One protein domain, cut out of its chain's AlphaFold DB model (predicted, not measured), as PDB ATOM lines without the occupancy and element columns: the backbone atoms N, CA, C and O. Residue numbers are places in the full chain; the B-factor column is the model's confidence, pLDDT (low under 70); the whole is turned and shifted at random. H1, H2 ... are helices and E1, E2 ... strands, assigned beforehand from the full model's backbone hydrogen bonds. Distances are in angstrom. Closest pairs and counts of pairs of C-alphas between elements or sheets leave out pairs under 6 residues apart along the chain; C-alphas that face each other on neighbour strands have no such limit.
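Overview. This is residues 6 to 65 of the 402 residues of the protein "Tetratricopeptide TPR_2 repeat protein" of Syntrophobacter sp. SbD2 (UniProt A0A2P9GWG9). A small sheet of three short strands forms a wall, with the longer helix H1 and the short closing helix H2 only grazing it; residues 18 to 24 stick out. The 60 printed residues run H1, E1, E2, E3, H2, a mixed class of helices and strands. The sheet, order E1, E3, E2, is mixed. The whole is compact, radius of gyration of the C-alphas 11.5 A, spanning 31 by 25 by 16 A.

Arrangement. Inner strand E3, residues 54 to 57, is parallel to E1, residues 29 to 32, with N 31 and O 55 2.9 A apart. E3 and E2, residues 43 to 46, form an antiparallel hairpin, with N 56 and O 44 2.8 A apart. H1, residues 11 to 22, only grazes the sheet; its closest C-alphas to E1 are Lys 13 and Leu 30, 7.5 A. H2, residues 59 to 64, only just on the sheet with 5 pairs of C-alphas within 10 A, grazes it with residues 59 to 62. H1 and H2 are only just apart, closest 8.4 A. In both helices every O i to N i+4 pair is within hydrogen-bond range.

Along the chain. H1 starts at C-alpha 11 (236.768, 291.705, 183.257) and is 16.2 A long. H2 ends at C-alpha 64 (250.208, 290.126, 175.947).

Size, cuts and confidence. The C-alphas farthest apart, Asp 24 and Gly 37, are 32.6 A apart. The printed part has no cut and no long link. Residues 35 to 39 have pLDDT under 70.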
ATOM      1  N   PRO A   6     246.592 294.556 194.672       88.38
ATOM      2  CA  PRO A   6     245.500 293.796 194.078       88.38
ATOM      3  C   PRO A   6     245.341 294.142 192.596       88.38
ATOM      4  O   PRO A   6     245.488 295.308 192.220       88.38
ATOM      5  N   LEU A   7     245.040 293.140 191.767       87.62
ATOM      6  CA  LEU A   7     244.635 293.393 190.385       87.62
ATOM      7  C   LEU A   7     243.410 294.334 190.362       87.62
ATOM      8  O   LEU A   7     242.527 294.186 191.227       87.62
ATOM      9  N   PRO A   8     243.354 295.305 189.425       86.31
ATOM     10  CA  PRO A   8     242.214 296.187 189.247       86.31
ATOM     11  C   PRO A   8     240.958 295.358 188.997       86.31
ATOM     12  O   PRO A   8     241.014 294.252 188.465       86.31
ATOM     13  N   GLN A   9     239.820 295.884 189.441       84.31
ATOM     14  CA  GLN A   9     238.531 295.246 189.206       84.31
ATOM     15  C   GLN A   9     238.138 295.445 187.742       84.31
ATOM     16  O   GLN A   9     237.520 296.447 187.390       84.31
ATOM     17  N   ASP A  10     238.554 294.510 186.895       89.81
ATOM     18  CA  ASP A  10     238.247 294.459 185.472       89.81
ATOM     19  C   ASP A  10     237.704 293.078 185.066       89.81
ATOM     20  O   ASP A  10     237.620 292.142 185.867       89.81
ATOM     21  N   ASN A  11     237.305 292.954 183.797       91.81
ATOM     22  CA  ASN A  11     236.768 291.705 183.257       91.81
ATOM     23  C   ASN A  11     237.777 290.546 183.349       91.81
ATOM     24  O   ASN A  11     237.390 289.400 183.550       91.81
ATOM     25  N   VAL A  12     239.076 290.837 183.228       91.75
ATOM     26  CA  VAL A  12     240.127 289.815 183.282       91.75
ATOM     27  C   VAL A  12     240.197 289.219 184.681       91.75
ATOM     28  O   VAL A  12     240.143 288.000 184.831       91.75
ATOM     29  N   LYS A  13     240.254 290.060 185.716       92.38
ATOM     30  CA  LYS A  13     240.262 289.604 187.105       92.38
ATOM     31  C   LYS A  13     239.022 288.775 187.436       92.38
ATOM     32  O   LYS A  13     239.170 287.697 188.003       92.38
ATOM     33  N   ALA A  14     237.832 289.242 187.052       93.44
ATOM     34  CA  ALA A  14     236.582 288.529 187.312       93.44
ATOM     35  C   ALA A  14     236.575 287.125 186.678       93.44
ATOM     36  O   ALA A  14     236.204 286.146 187.326       93.44
ATOM     37  N   GLU A  15     237.049 287.008 185.435       95.44
ATOM     38  CA  GLU A  15     237.166 285.729 184.728       95.44
ATOM     39  C   GLU A  15     238.186 284.778 185.371       95.44
ATOM     40  O   GLU A  15     237.951 283.569 185.423       95.44
ATOM     41  N   LEU A  16     239.307 285.298 185.880       94.69
ATOM     42  CA  LEU A  16     240.324 284.491 186.561       94.69
ATOM     43  C   LEU A  16     239.881 284.048 187.960       94.69
ATOM     44  O   LEU A  16     240.121 282.902 188.341       94.69
ATOM     45  N   GLU A  17     239.212 284.917 188.720       93.88
ATOM     46  CA  GLU A  17     238.635 284.565 190.023       93.88
ATOM     47  C   GLU A  17     237.545 283.505 189.865       93.88
ATOM     48  O   GLU A  17     237.547 282.506 190.587       93.88
ATOM     49  N   ARG A  18     236.666 283.670 188.869       94.81
ATOM     50  CA  ARG A  18     235.666 282.661 188.519       94.81
ATOM     51  C   ARG A  18     236.321 281.337 188.140       94.81
ATOM     52  O   ARG A  18     235.955 280.314 188.700       94.81
ATOM     53  N   PHE A  19     237.340 281.360 187.281       96.00
ATOM     54  CA  PHE A  19     238.074 280.154 186.900       96.00
ATOM     55  C   PHE A  19     238.701 279.434 188.105       96.00
ATOM     56  O   PHE A  19     238.630 278.210 188.186       96.00
ATOM     57  N   CYS A  20     239.274 280.170 189.063       94.12
ATOM     58  CA  CYS A  20     239.801 279.579 190.296       94.12
ATOM     59  C   CYS A  20     238.687 278.937 191.140       94.12
ATOM     60  O   CYS A  20     238.857 277.822 191.634       94.12
ATOM     61  N   ASN A  21     237.551 279.623 191.287       92.75
ATOM     62  CA  ASN A  21     236.406 279.135 192.055       92.75
ATOM     63  C   ASN A  21     235.777 277.885 191.424       92.75
ATOM     64  O   ASN A  21     235.526 276.921 192.141       92.75
ATOM     65  N   ASP A  22     235.612 277.866 190.099       95.12
ATOM     66  CA  ASP A  22     235.048 276.738 189.343       95.12
ATOM     67  C   ASP A  22     235.886 275.449 189.494       95.12
ATOM     68  O   ASP A  22     235.378 274.347 189.309       95.12
ATOM     69  N   HIS A  23     237.165 275.575 189.870       94.38
ATOM     70  CA  HIS A  23     238.101 274.460 190.066       94.38
ATOM     71  C   HIS A  23     238.528 274.276 191.535       94.38
ATOM     72  O   HIS A  23     239.620 273.755 191.822       94.38
ATOM     73  N   ASP A  24     237.693 274.726 192.478       91.69
ATOM     74  CA  ASP A  24     237.893 274.607 193.930       91.69
ATOM     75  C   ASP A  24     239.268 275.106 194.407       91.69
ATOM     76  O   ASP A  24     239.896 274.546 195.318       91.69
ATOM     77  N   PHE A  25     239.790 276.150 193.765       91.31
ATOM     78  CA  PHE A  25     241.093 276.714 194.072       91.31
ATOM     79  C   PHE A  25     240.951 277.985 194.903       91.31
ATOM     80  O   PHE A  25     240.835 279.096 194.391       91.31
ATOM     81  N   ARG A  26     240.986 277.816 196.229       87.81
ATOM     82  CA  ARG A  26     240.970 278.944 197.166       87.81
ATOM     83  C   ARG A  26     242.274 279.734 197.060       87.81
ATOM     84  O   ARG A  26     243.356 279.161 197.216       87.81
ATOM     85  N   THR A  27     242.141 281.037 196.825       85.19
ATOM     86  CA  THR A  27     243.240 282.006 196.822       85.19
ATOM     87  C   THR A  27     242.952 283.112 197.837       85.19
ATOM     88  O   THR A  27     241.800 283.446 198.096       85.19
ATOM     89  N   GLY A  28     244.003 283.678 198.424       81.81
ATOM     90  CA  GLY A  28     243.962 284.932 199.178       81.81
ATOM     91  C   GLY A  28     243.882 286.170 198.276       81.81
ATOM     92  O   GLY A  28     243.704 287.276 198.780       81.81
ATOM     93  N   GLY A  29     244.010 285.995 196.955       87.50
ATOM     94  CA  GLY A  29     243.795 287.030 195.948       87.50
ATOM     95  C   GLY A  29     244.765 286.953 194.768       87.50
ATOM     96  O   GLY A  29     245.849 286.368 194.855       87.50
ATOM     97  N   LEU A  30     244.369 287.594 193.667       90.44
ATOM     98  CA  LEU A  30     245.215 287.824 192.499       90.44
ATOM     99  C   LEU A  30     245.895 289.197 192.632       90.44
ATOM    100  O   LEU A  30     245.224 290.223 192.805       90.44
ATOM    101  N   LEU A  31     247.223 289.230 192.547       91.19
ATOM    102  CA  LEU A  31     248.021 290.437 192.753       91.19
ATOM    103  C   LEU A  31     248.848 290.791 191.515       91.19
ATOM    104  O   LEU A  31     249.413 289.930 190.846       91.19
ATOM    105  N   HIS A  32     248.998 292.088 191.273       88.06
ATOM    106  CA  HIS A  32     250.020 292.629 190.395       88.06
ATOM    107  C   HIS A  32     251.411 292.441 190.981       88.06
ATOM    108  O   HIS A  32     251.651 292.789 192.141       88.06
ATOM    109  N   TRP A  33     252.336 291.992 190.136       86.56
ATOM    110  CA  TRP A  33     253.737 291.805 190.493       86.56
ATOM    111  C   TRP A  33     254.638 292.835 189.785       86.56
ATOM    112  O   TRP A  33     254.869 292.714 188.581       86.56
ATOM    113  N   PRO A  34     255.128 293.882 190.484       79.31
ATOM    114  CA  PRO A  34     255.884 294.976 189.866       79.31
ATOM    115  C   PRO A  34     257.402 294.709 189.856       79.31
ATOM    116  O   PRO A  34     258.173 295.496 190.402       79.31
ATOM    117  N   VAL A  35     257.854 293.588 189.287       68.62
ATOM    118  CA  VAL A  35     259.278 293.195 189.336       68.62
ATOM    119  C   VAL A  35     260.006 293.539 188.041       68.62
ATOM    120  O   VAL A  35     259.530 293.185 186.971       68.62
ATOM    121  N   PHE A  36     261.180 294.178 188.163       59.97
ATOM    122  CA  PHE A  36     262.124 294.490 187.074       59.97
ATOM    123  C   PHE A  36     261.471 295.150 185.840       59.97
ATOM    124  O   PHE A  36     261.713 294.757 184.702       59.97
ATOM    125  N   GLY A  37     260.654 296.182 186.070       59.25
ATOM    126  CA  GLY A  37     259.953 296.909 185.007       59.25
ATOM    127  C   GLY A  37     258.657 296.225 184.554       59.25
ATOM    128  O   GLY A  37     258.399 295.062 184.836       59.25
ATOM    129  N   SER A  38     257.783 296.957 183.863       60.19
ATOM    130  CA  SER A  38     256.465 296.452 183.441       60.19
ATOM    131  C   SER A  38     256.502 295.443 182.284       60.19
ATOM    132  O   SER A  38     255.439 294.991 181.861       60.19
ATOM    133  N   GLU A  39     257.684 295.135 181.752       69.44
ATOM    134  CA  GLU A  39     257.867 294.380 180.504       69.44
ATOM    135  C   GLU A  39     258.133 292.886 180.712       69.44
ATOM    136  O   GLU A  39     257.955 292.102 179.784       69.44
ATOM    137  N   MET A  40     258.497 292.459 181.925       78.50
ATOM    138  CA  MET A  40     258.667 291.036 182.217       78.50
ATOM    139  C   MET A  40     257.345 290.275 182.081       78.50
ATOM    140  O   MET A  40     256.306 290.703 182.590       78.50
ATOM    141  N   LEU A  41     257.391 289.114 181.427       86.19
ATOM    142  CA  LEU A  41     256.244 288.237 181.194       86.19
ATOM    143  C   LEU A  41     256.329 287.027 182.127       86.19
ATOM    144  O   LEU A  41     256.950 286.022 181.795       86.19
ATOM    145  N   THR A  42     255.745 287.127 183.323       87.81
ATOM    146  CA  THR A  42     255.789 286.032 184.299       87.81
ATOM    147  C   THR A  42     254.564 286.024 185.210       87.81
ATOM    148  O   THR A  42     253.930 287.055 185.466       87.81
ATOM    149  N   ALA A  43     254.225 284.832 185.682       89.56
ATOM    150  CA  ALA A  43     253.292 284.600 186.765       89.56
ATOM    151  C   ALA A  43     253.978 283.711 187.809       89.56
ATOM    152  O   ALA A  43     254.984 283.064 187.522       89.56
ATOM    153  N   GLY A  44     253.464 283.723 189.032       89.75
ATOM    154  CA  GLY A  44     253.973 282.860 190.085       89.75
ATOM    155  C   GLY A  44     252.991 282.736 191.233       89.75
ATOM    156  O   GLY A  44     252.235 283.663 191.526       89.75
ATOM    157  N   VAL A  45     253.016 281.605 191.924       90.50
ATOM    158  CA  VAL A  45     252.218 281.386 193.132       90.50
ATOM    159  C   VAL A  45     253.060 281.494 194.404       90.50
ATOM    160  O   VAL A  45     254.129 280.897 194.527       90.50
ATOM    161  N   VAL A  46     252.558 282.240 195.390       86.12
ATOM    162  CA  VAL A  46     253.174 282.384 196.717       86.12
ATOM    163  C   VAL A  46     252.213 281.896 197.790       86.12
ATOM    164  O   VAL A  46     251.025 282.193 197.745       86.12
ATOM    165  N   GLY A  47     252.737 281.188 198.789       82.56
ATOM    166  CA  GLY A  47     251.977 280.712 199.944       82.56
ATOM    167  C   GLY A  47     251.619 279.228 199.868       82.56
ATOM    168  O   GLY A  47     251.437 278.648 198.802       82.56
ATOM    169  N   ILE A  48     251.532 278.591 201.038       77.69
ATOM    170  CA  ILE A  48     251.288 277.144 201.160       77.69
ATOM    171  C   ILE A  48     249.852 276.861 201.603       77.69
ATOM    172  O   ILE A  48     249.291 275.838 201.217       77.69
ATOM    173  N   LEU A  49     249.221 277.756 202.367       82.94
ATOM    174  CA  LEU A  49     247.888 277.547 202.944       82.94
ATOM    175  C   LEU A  49     246.780 278.105 202.036       82.94
ATOM    176  O   LEU A  49     246.933 279.221 201.552       82.94
ATOM    177  N   PRO A  50     245.648 277.400 201.834       76.75
ATOM    178  CA  PRO A  50     244.605 277.801 200.880       76.75
ATOM    179  C   PRO A  50     244.121 279.259 200.992       76.75
ATOM    180  O   PRO A  50     243.921 279.908 199.977       76.75
ATOM    181  N   GLY A  51     243.973 279.801 202.205       74.50
ATOM    182  CA  GLY A  51     243.535 281.193 202.419       74.50
ATOM    183  C   GLY A  51     244.649 282.245 202.378       74.50
ATOM    184  O   GLY A  51     244.364 283.432 202.448       74.50
ATOM    185  N   LEU A  52     245.912 281.823 202.279       83.81
ATOM    186  CA  LEU A  52     247.100 282.688 202.279       83.81
ATOM    187  C   LEU A  52     247.955 282.463 201.018       83.81
ATOM    188  O   LEU A  52     249.159 282.716 201.023       83.81
ATOM    189  N   ARG A  53     247.339 281.927 199.956       88.81
ATOM    190  CA  ARG A  53     247.954 281.692 198.644       88.81
ATOM    191  C   ARG A  53     247.621 282.827 197.691       88.81
ATOM    192  O   ARG A  53     246.448 283.069 197.442       88.81
ATOM    193  N   TYR A  54     248.619 283.457 197.103       90.75
ATOM    194  CA  TYR A  54     248.439 284.556 196.161       90.75
ATOM    195  C   TYR A  54     249.017 284.172 194.807       90.75
ATOM    196  O   TYR A  54     250.138 283.666 194.741       90.75
ATOM    197  N   ILE A  55     248.262 284.426 193.738       92.06
ATOM    198  CA  ILE A  55     248.787 284.340 192.372       92.06
ATOM    199  C   ILE A  55     249.251 285.737 191.982       92.06
ATOM    200  O   ILE A  55     248.488 286.704 192.035       92.06
ATOM    201  N   LEU A  56     250.523 285.833 191.634       92.25
ATOM    202  CA  LEU A  56     251.203 287.042 191.214       92.25
ATOM    203  C   LEU A  56     251.262 287.053 189.689       92.25
ATOM    204  O   LEU A  56     251.703 286.075 189.091       92.25
ATOM    205  N   ILE A  57     250.829 288.145 189.060       92.06
ATOM    206  CA  ILE A  57     250.822 288.287 187.599       92.06
ATOM    207  C   ILE A  57     251.457 289.626 187.219       92.06
ATOM    208  O   ILE A  57     251.095 290.678 187.766       92.06
ATOM    209  N   THR A  58     252.412 289.616 186.287       91.62
ATOM    210  CA  THR A  58     253.031 290.860 185.817       91.62
ATOM    211  C   THR A  58     252.122 291.647 184.867       91.62
ATOM    212  O   THR A  58     251.333 291.064 184.117       91.62
ATOM    213  N   PRO A  59     252.237 292.990 184.835       88.75
ATOM    214  CA  PRO A  59     251.483 293.823 183.897       88.75
ATOM    215  C   PRO A  59     251.739 293.487 182.425       88.75
ATOM    216  O   PRO A  59     250.810 293.558 181.624       88.75
ATOM    217  N   GLY A  60     252.974 293.126 182.065       88.81
ATOM    218  CA  GLY A  60     253.319 292.711 180.705       88.81
ATOM    219  C   GLY A  60     252.526 291.478 180.281       88.81
ATOM    220  O   GLY A  60     251.918 291.478 179.215       88.81
ATOM    221  N   LEU A  61     252.426 290.473 181.159       91.31
ATOM    222  CA  LEU A  61     251.715 289.233 180.855       91.31
ATOM    223  C   LEU A  61     250.223 289.469 180.581       91.31
ATOM    224  O   LEU A  61     249.681 288.927 179.622       91.31
ATOM    225  N   LEU A  62     249.580 290.335 181.371       91.62
ATOM    226  CA  LEU A  62     248.167 290.708 181.196       91.62
ATOM    227  C   LEU A  62     247.900 291.457 179.887       91.62
ATOM    228  O   LEU A  62     246.800 291.375 179.354       91.62
ATOM    229  N   LYS A  63     248.884 292.213 179.385       91.62
ATOM    230  CA  LYS A  63     248.768 292.950 178.117       91.62
ATOM    231  C   LYS A  63     248.998 292.056 176.901       91.62
ATOM    232  O   LYS A  63     248.464 292.342 175.834       91.62
ATOM    233  N   THR A  64     249.810 291.011 177.049       93.44
ATOM    234  CA  THR A  64     250.208 290.126 175.947       93.44
ATOM    235  C   THR A  64     249.234 288.966 175.739       93.44
ATOM    236  O   THR A  64     249.010 288.548 174.599       93.44
ATOM    237  N   LEU A  65     248.674 288.425 176.824       96.00
ATOM    238  CA  LEU A  65     247.858 287.215 176.787       96.00
ATOM    239  C   LEU A  65     246.356 287.519 176.768       96.00
ATOM    240  O   LEU A  65     245.875 288.423 177.447       96.00
TER     241      LEU A  65